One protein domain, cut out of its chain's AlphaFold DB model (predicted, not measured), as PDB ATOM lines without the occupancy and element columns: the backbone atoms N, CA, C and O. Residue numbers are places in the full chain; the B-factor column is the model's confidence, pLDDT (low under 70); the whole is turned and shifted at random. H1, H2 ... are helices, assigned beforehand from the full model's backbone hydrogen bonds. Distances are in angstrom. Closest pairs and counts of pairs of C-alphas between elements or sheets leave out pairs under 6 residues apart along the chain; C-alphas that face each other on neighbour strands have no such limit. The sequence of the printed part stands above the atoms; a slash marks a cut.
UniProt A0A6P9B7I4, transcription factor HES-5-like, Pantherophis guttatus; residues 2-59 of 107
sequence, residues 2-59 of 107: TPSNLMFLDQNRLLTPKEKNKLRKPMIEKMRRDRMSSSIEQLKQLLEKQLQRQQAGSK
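What this domain is: This is residues 2 to 59 of the 107 residues of the protein "transcription factor HES-5-like" of Pantherophis guttatus (UniProt A0A6P9B7I4). A short helix, H1, and one very long helix, H2, meet near their ends as a lopsided V, and residues 52 to 59 hook back at the far end of H2. H2 makes most of the length. The printed part has 58 residues with two named helices, H1 then H2, and no named strand; the class is all helix. It is extended, with a radius of gyration of the C-alphas of 19.8 A and spans of 58 by 28 by 13 A.

Where its parts are: H1, residues 4 to 14, begins at C-alpha 4 (-9.824, 42.221, 58.677) and measures 17.5 A. H2, residues 17 to 51, measures 50.5 A and ends at C-alpha 51 (27.903, 27.528, 46.956).

How they stand to each other: H1 and H2 are close but not clearly touching; their closest C-alphas, of Asn 12 and Lys 20, are 6.8 A apart. They run opposite ways at a steep tilt of 37 degrees, only just past shallow. In H1, 0 of 7 O i to N i+4 pairs and 3 of 8 O i to N i+3 pairs are within hydrogen-bond range; in H2, 30 of 31 O i to N i+4 pairs are.

The domain as a whole: The C-alphas farthest apart, of Leu 14 and Gln 54, are 58.0 A apart. The printed part has no cut, and the link from H1 to H2 is tight. pLDDT is under 70 at residues 2 to 23 and 50 to 59.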
ATOM      1  N   THR A   2      -9.394  44.750  65.012       44.91
ATOM      2  CA  THR A   2     -10.567  44.143  64.373       44.91
ATOM      3  C   THR A   2     -10.094  43.117  63.338       44.91
ATOM      4  O   THR A   2      -9.086  43.355  62.669       44.91
ATOM      5  N   PRO A   3     -10.750  41.954  63.207       48.06
ATOM      6  CA  PRO A   3     -10.295  40.932  62.281       48.06
ATOM      7  C   PRO A   3     -10.670  41.359  60.858       48.06
ATOM      8  O   PRO A   3     -11.821  41.235  60.443       48.06
ATOM      9  N   SER A   4      -9.684  41.828  60.091       57.12
ATOM     10  CA  SER A   4      -9.824  42.221  58.677       57.12
ATOM     11  C   SER A   4     -10.389  41.110  57.778       57.12
ATOM     12  O   SER A   4     -10.874  41.385  56.685       57.12
ATOM     13  N   ASN A   5     -10.395  39.859  58.250       49.91
ATOM     14  CA  ASN A   5     -11.023  38.735  57.556       49.91
ATOM     15  C   ASN A   5     -12.561  38.770  57.574       49.91
ATOM     16  O   ASN A   5     -13.170  38.244  56.647       49.91
ATOM     17  N   LEU A   6     -13.206  39.389  58.574       51.06
ATOM     18  CA  LEU A   6     -14.675  39.382  58.672       51.06
ATOM     19  C   LEU A   6     -15.326  40.326  57.643       51.06
ATOM     20  O   LEU A   6     -16.367  40.000  57.081       51.06
ATOM     21  N   MET A   7     -14.658  41.438  57.315       55.09
ATOM     22  CA  MET A   7     -15.122  42.409  56.311       55.09
ATOM     23  C   MET A   7     -15.039  41.874  54.870       55.09
ATOM     24  O   MET A   7     -15.825  42.265  54.013       55.09
ATOM     25  N   PHE A   8     -14.103  40.962  54.580       55.56
ATOM     26  CA  PHE A   8     -13.889  40.454  53.219       55.56
ATOM     27  C   PHE A   8     -14.914  39.384  52.802       55.56
ATOM     28  O   PHE A   8     -15.252  39.267  51.622       55.56
ATOM     29  N   LEU A   9     -15.432  38.600  53.756       58.47
ATOM     30  CA  LEU A   9     -16.426  37.558  53.469       58.47
ATOM     31  C   LEU A   9     -17.818  38.133  53.175       58.47
ATOM     32  O   LEU A   9     -18.513  37.597  52.309       58.47
ATOM     33  N   ASP A  10     -18.210  39.216  53.850       55.88
ATOM     34  CA  ASP A  10     -19.540  39.820  53.692       55.88
ATOM     35  C   ASP A  10     -19.704  40.488  52.317       55.88
ATOM     36  O   ASP A  10     -20.691  40.286  51.606       55.88
ATOM     37  N   GLN A  11     -18.644  41.146  51.837       56.62
ATOM     38  CA  GLN A  11     -18.631  41.756  50.509       56.62
ATOM     39  C   GLN A  11     -18.811  40.715  49.392       56.62
ATOM     40  O   GLN A  11     -19.465  40.981  48.390       56.62
ATOM     41  N   ASN A  12     -18.340  39.481  49.582       57.75
ATOM     42  CA  ASN A  12     -18.504  38.405  48.603       57.75
ATOM     43  C   ASN A  12     -19.945  37.860  48.515       57.75
ATOM     44  O   ASN A  12     -20.282  37.220  47.519       57.75
ATOM     45  N   ARG A  13     -20.818  38.090  49.505       59.47
ATOM     46  CA  ARG A  13     -22.231  37.667  49.433       59.47
ATOM     47  C   ARG A  13     -23.098  38.618  48.606       59.47
ATOM     48  O   ARG A  13     -24.016  38.139  47.948       59.47
ATOM     49  N   LEU A  14     -22.756  39.906  48.565       63.88
ATOM     50  CA  LEU A  14     -23.522  40.957  47.877       63.88
ATOM     51  C   LEU A  14     -23.121  41.176  46.408       63.88
ATOM     52  O   LEU A  14     -23.834  41.844  45.664       63.88
ATOM     53  N   LEU A  15     -21.994  40.612  45.966       62.47
ATOM     54  CA  LEU A  15     -21.458  40.851  44.624       62.47
ATOM     55  C   LEU A  15     -22.089  39.951  43.558       62.47
ATOM     56  O   LEU A  15     -22.246  38.731  43.731       62.47
ATOM     57  N   THR A  16     -22.360  40.543  42.397       68.94
ATOM     58  CA  THR A  16     -22.820  39.818  41.212       68.94
ATOM     59  C   THR A  16     -21.747  38.824  40.730       68.94
ATOM     60  O   THR A  16     -20.550  39.002  40.990       68.94
ATOM     61  N   PRO A  17     -22.108  37.768  39.977       67.44
ATOM     62  CA  PRO A  17     -21.137  36.806  39.444       67.44
ATOM     63  C   PRO A  17     -19.986  37.447  38.644       67.44
ATOM     64  O   PRO A  17     -18.854  36.958  38.689       67.44
ATOM     65  N   LYS A  18     -20.248  38.572  37.958       67.44
ATOM     66  CA  LYS A  18     -19.236  39.345  37.219       67.44
ATOM     67  C   LYS A  18     -18.228  40.020  38.156       67.44
ATOM     68  O   LYS A  18     -17.028  39.976  37.891       67.44
ATOM     69  N   GLU A  19     -18.683  40.590  39.265       65.88
ATOM     70  CA  GLU A  19     -17.821  41.245  40.256       65.88
ATOM     71  C   GLU A  19     -17.031  40.226  41.087       65.88
ATOM     72  O   GLU A  19     -15.833  40.395  41.304       65.88
ATOM     73  N   LYS A  20     -17.644  39.082  41.416       65.56
ATOM     74  CA  LYS A  20     -16.944  37.933  42.014       65.56
ATOM     75  C   LYS A  20     -15.796  37.436  41.138       65.56
ATOM     76  O   LYS A  20     -14.753  37.047  41.654       65.56
ATOM     77  N   ASN A  21     -15.966  37.424  39.815       66.94
ATOM     78  CA  ASN A  21     -14.888  37.066  38.887       66.94
ATOM     79  C   ASN A  21     -13.790  38.138  38.824       66.94
ATOM     80  O   ASN A  21     -12.615  37.787  38.714       66.94
ATOM     81  N   LYS A  22     -14.145  39.424  38.948       65.75
ATOM     82  CA  LYS A  22     -13.171  40.523  39.051       65.75
ATOM     83  C   LYS A  22     -12.338  40.472  40.334       65.75
ATOM     84  O   LYS A  22     -11.209  40.938  40.294       65.75
ATOM     85  N   LEU A  23     -12.838  39.877  41.423       64.88
ATOM     86  CA  LEU A  23     -12.081  39.681  42.672       64.88
ATOM     87  C   LEU A  23     -11.332  38.339  42.739       64.88
ATOM     88  O   LEU A  23     -10.228  38.267  43.275       64.88
ATOM     89  N   ARG A  24     -11.880  37.274  42.144       71.00
ATOM     90  CA  ARG A  24     -11.220  35.956  42.099       71.00
ATOM     91  C   ARG A  24      -9.949  35.963  41.249       71.00
ATOM     92  O   ARG A  24      -8.945  35.389  41.660       71.00
ATOM     93  N   LYS A  25      -9.961  36.638  40.096       73.50
ATOM     94  CA  LYS A  25      -8.786  36.747  39.211       73.50
ATOM     95  C   LYS A  25      -7.550  37.374  39.894       73.50
ATOM     96  O   LYS A  25      -6.499  36.738  39.855       73.50
ATOM     97  N   PRO A  26      -7.627  38.548  40.555       79.94
ATOM     98  CA  PRO A  26      -6.477  39.130  41.247       79.94
ATOM     99  C   PRO A  26      -6.031  38.301  42.454       79.94
ATOM    100  O   PRO A  26      -4.836  38.258  42.735       79.94
ATOM    101  N   MET A  27      -6.947  37.598  43.131       82.12
ATOM    102  CA  MET A  27      -6.591  36.678  44.215       82.12
ATOM    103  C   MET A  27      -5.791  35.471  43.706       82.12
ATOM    104  O   MET A  27      -4.735  35.172  44.256       82.12
ATOM    105  N   ILE A  28      -6.246  34.810  42.636       83.12
ATOM    106  CA  ILE A  28      -5.528  33.679  42.022       83.12
ATOM    107  C   ILE A  28      -4.153  34.126  41.532       83.12
ATOM    108  O   ILE A  28      -3.155  33.452  41.774       83.12
ATOM    109  N   GLU A  29      -4.079  35.287  40.887       86.81
ATOM    110  CA  GLU A  29      -2.805  35.818  40.418       86.81
ATOM    111  C   GLU A  29      -1.875  36.187  41.586       86.81
ATOM    112  O   GLU A  29      -0.673  35.931  41.521       86.81
ATOM    113  N   LYS A  30      -2.410  36.717  42.693       88.12
ATOM    114  CA  LYS A  30      -1.633  36.911  43.923       88.12
ATOM    115  C   LYS A  30      -1.084  35.578  44.437       88.12
ATOM    116  O   LYS A  30       0.113  35.488  44.672       88.12
ATOM    117  N   MET A  31      -1.909  34.532  44.527       88.38
ATOM    118  CA  MET A  31      -1.451  33.199  44.940       88.38
ATOM    119  C   MET A  31      -0.382  32.633  43.995       88.38
ATOM    120  O   MET A  31       0.597  32.047  44.453       88.38
ATOM    121  N   ARG A  32      -0.527  32.837  42.679       95.31
ATOM    122  CA  ARG A  32       0.477  32.433  41.686       95.31
ATOM    123  C   ARG A  32       1.805  33.162  41.910       95.31
ATOM    124  O   ARG A  32       2.851  32.515  41.904       95.31
ATOM    125  N   ARG A  33       1.773  34.481  42.135       93.94
ATOM    126  CA  ARG A  33       2.966  35.292  42.435       93.94
ATOM    127  C   ARG A  33       3.622  34.906  43.756       93.94
ATOM    128  O   ARG A  33       4.848  34.811  43.801       93.94
ATOM    129  N   ASP A  34       2.830  34.647  44.790       92.19
ATOM    130  CA  ASP A  34       3.321  34.226  46.103       92.19
ATOM    131  C   ASP A  34       4.010  32.852  45.990       92.19
ATOM    132  O   ASP A  34       5.136  32.681  46.456       92.19
ATOM    133  N   ARG A  35       3.402  31.899  45.259       95.44
ATOM    134  CA  ARG A  35       4.013  30.592  44.959       95.44
ATOM    135  C   ARG A  35       5.326  30.741  44.191       95.44
ATOM    136  O   ARG A  35       6.325  30.153  44.587       95.44
ATOM    137  N   MET A  36       5.336  31.536  43.121       91.94
ATOM    138  CA  MET A  36       6.535  31.781  42.312       91.94
ATOM    139  C   MET A  36       7.662  32.405  43.144       91.94
ATOM    140  O   MET A  36       8.807  31.977  43.052       91.94
ATOM    141  N   SER A  37       7.332  33.377  43.996       92.69
ATOM    142  CA  SER A  37       8.305  34.034  44.873       92.69
ATOM    143  C   SER A  37       8.883  33.063  45.904       92.69
ATOM    144  O   SER A  37      10.093  33.043  46.103       92.69
ATOM    145  N   SER A  38       8.038  32.213  46.496       92.19
ATOM    146  CA  SER A  38       8.469  31.160  47.422       92.19
ATOM    147  C   SER A  38       9.415  30.158  46.751       92.19
ATOM    148  O   SER A  38      10.476  29.860  47.291       92.19
ATOM    149  N   SER A  39       9.096  29.696  45.537       91.88
ATOM    150  CA  SER A  39       9.971  28.779  44.792       91.88
ATOM    151  C   SER A  39      11.329  29.400  44.443       91.88
ATOM    152  O   SER A  39      12.341  28.708  44.513       91.88
ATOM    153  N   ILE A  40      11.377  30.695  44.108       87.88
ATOM    154  CA  ILE A  40      12.644  31.404  43.851       87.88
ATOM    155  C   ILE A  40      13.483  31.512  45.132       87.88
ATOM    156  O   ILE A  40      14.692  31.295  45.087       87.88
ATOM    157  N   GLU A  41      12.862  31.807  46.276       88.06
ATOM    158  CA  GLU A  41      13.568  31.886  47.561       88.06
ATOM    159  C   GLU A  41      14.112  30.515  48.001       88.06
ATOM    160  O   GLU A  41      15.261  30.405  48.423       88.06
ATOM    161  N   GLN A  42      13.331  29.444  47.828       89.62
ATOM    162  CA  GLN A  42      13.794  28.076  48.089       89.62
ATOM    163  C   GLN A  42      14.987  27.702  47.205       89.62
ATOM    164  O   GLN A  42      15.971  27.139  47.687       89.62
ATOM    165  N   LEU A  43      14.923  28.041  45.914       87.69
ATOM    166  CA  LEU A  43      16.008  27.792  44.969       87.69
ATOM    167  C   LEU A  43      17.285  28.535  45.376       87.69
ATOM    168  O   LEU A  43      18.365  27.947  45.362       87.69
ATOM    169  N   LYS A  44      17.154  29.793  45.811       84.88
ATOM    170  CA  LYS A  44      18.264  30.577  46.353       84.88
ATOM    171  C   LYS A  44      18.916  29.883  47.550       84.88
ATOM    172  O   LYS A  44      20.128  29.706  47.539       84.88
ATOM    173  N   GLN A  45      18.137  29.426  48.531       84.56
ATOM    174  CA  GLN A  45      18.673  28.731  49.712       84.56
ATOM    175  C   GLN A  45      19.394  27.424  49.359       84.56
ATOM    176  O   GLN A  45      20.420  27.093  49.956       84.56
ATOM    177  N   LEU A  46      18.869  26.657  48.398       84.69
ATOM    178  CA  LEU A  46      19.523  25.436  47.925       84.69
ATOM    179  C   LEU A  46      20.861  25.750  47.247       84.69
ATOM    180  O   LEU A  46      21.854  25.084  47.534       84.69
ATOM    181  N   LEU A  47      20.900  26.779  46.398       78.94
ATOM    182  CA  LEU A  47      22.123  27.221  45.730       78.94
ATOM    183  C   LEU A  47      23.138  27.815  46.710       78.94
ATOM    184  O   LEU A  47      24.309  27.472  46.620       78.94
ATOM    185  N   GLU A  48      22.713  28.620  47.686       76.69
ATOM    186  CA  GLU A  48      23.580  29.144  48.750       76.69
ATOM    187  C   GLU A  48      24.238  28.014  49.546       76.69
ATOM    188  O   GLU A  48      25.436  28.072  49.799       76.69
ATOM    189  N   LYS A  49      23.509  26.943  49.885       73.19
ATOM    190  CA  LYS A  49      24.083  25.773  50.581       73.19
ATOM    191  C   LYS A  49      25.098  25.002  49.733       73.19
ATOM    192  O   LYS A  49      26.041  24.425  50.274       73.19
ATOM    193  N   GLN A  50      24.893  24.932  48.418       69.12
ATOM    194  CA  GLN A  50      25.857  24.318  47.496       69.12
ATOM    195  C   GLN A  50      27.078  25.225  47.298       69.12
ATOM    196  O   GLN A  50      28.203  24.735  47.277       69.12
ATOM    197  N   LEU A  51      26.864  26.542  47.216       62.31
ATOM    198  CA  LEU A  51      27.903  27.528  46.956       62.31
ATOM    199  C   LEU A  51      28.722  27.856  48.199       62.31
ATOM    200  O   LEU A  51      29.921  27.970  48.064       62.31
ATOM    201  N   GLN A  52      28.166  27.899  49.412       60.06
ATOM    202  CA  GLN A  52      28.964  28.022  50.644       60.06
ATOM    203  C   GLN A  52      30.006  26.902  50.771       60.06
ATOM    204  O   GLN A  52      31.062  27.117  51.359       60.06
ATOM    205  N   ARG A  53      29.747  25.725  50.182       60.03
ATOM    206  CA  ARG A  53      30.732  24.637  50.088       60.03
ATOM    207  C   ARG A  53      31.824  24.866  49.037       60.03
ATOM    208  O   ARG A  53      32.826  24.165  49.083       60.03
ATOM    209  N   GLN A  54      31.638  25.793  48.098       58.84
ATOM    210  CA  GLN A  54      32.566  26.076  46.993       58.84
ATOM    211  C   GLN A  54      33.225  27.468  47.085       58.84
ATOM    212  O   GLN A  54      34.402  27.597  46.776       58.84
ATOM    213  N   GLN A  55      32.497  28.505  47.504       54.84
ATOM    214  CA  GLN A  55      32.924  29.895  47.673       54.84
ATOM    215  C   GLN A  55      32.097  30.557  48.794       54.84
ATOM    216  O   GLN A  55      30.893  30.779  48.667       54.84
ATOM    217  N   ALA A  56      32.735  30.885  49.916       50.94
ATOM    218  CA  ALA A  56      32.084  31.584  51.018       50.94
ATOM    219  C   ALA A  56      31.955  33.090  50.708       50.94
ATOM    220  O   ALA A  56      32.964  33.784  50.632       50.94
ATOM    221  N   GLY A  57      30.727  33.612  50.576       56.88
ATOM    222  CA  GLY A  57      30.462  35.047  50.781       56.88
ATOM    223  C   GLY A  57      29.782  35.852  49.665       56.88
ATOM    224  O   GLY A  57      29.609  37.055  49.847       56.88
ATOM    225  N   SER A  58      29.354  35.268  48.541       56.19
ATOM    226  CA  SER A  58      28.661  36.039  47.495       56.19
ATOM    227  C   SER A  58      27.147  36.135  47.741       56.19
ATOM    228  O   SER A  58      26.432  35.143  47.879       56.19
ATOM    229  N   LYS A  59      26.637  37.369  47.809       62.03
ATOM    230  CA  LYS A  59      25.206  37.678  47.919       62.03
ATOM    231  C   LYS A  59      24.514  37.320  46.601       62.03
ATOM    232  O   LYS A  59      24.752  37.965  45.587       62.03
TER     233      LYS A  59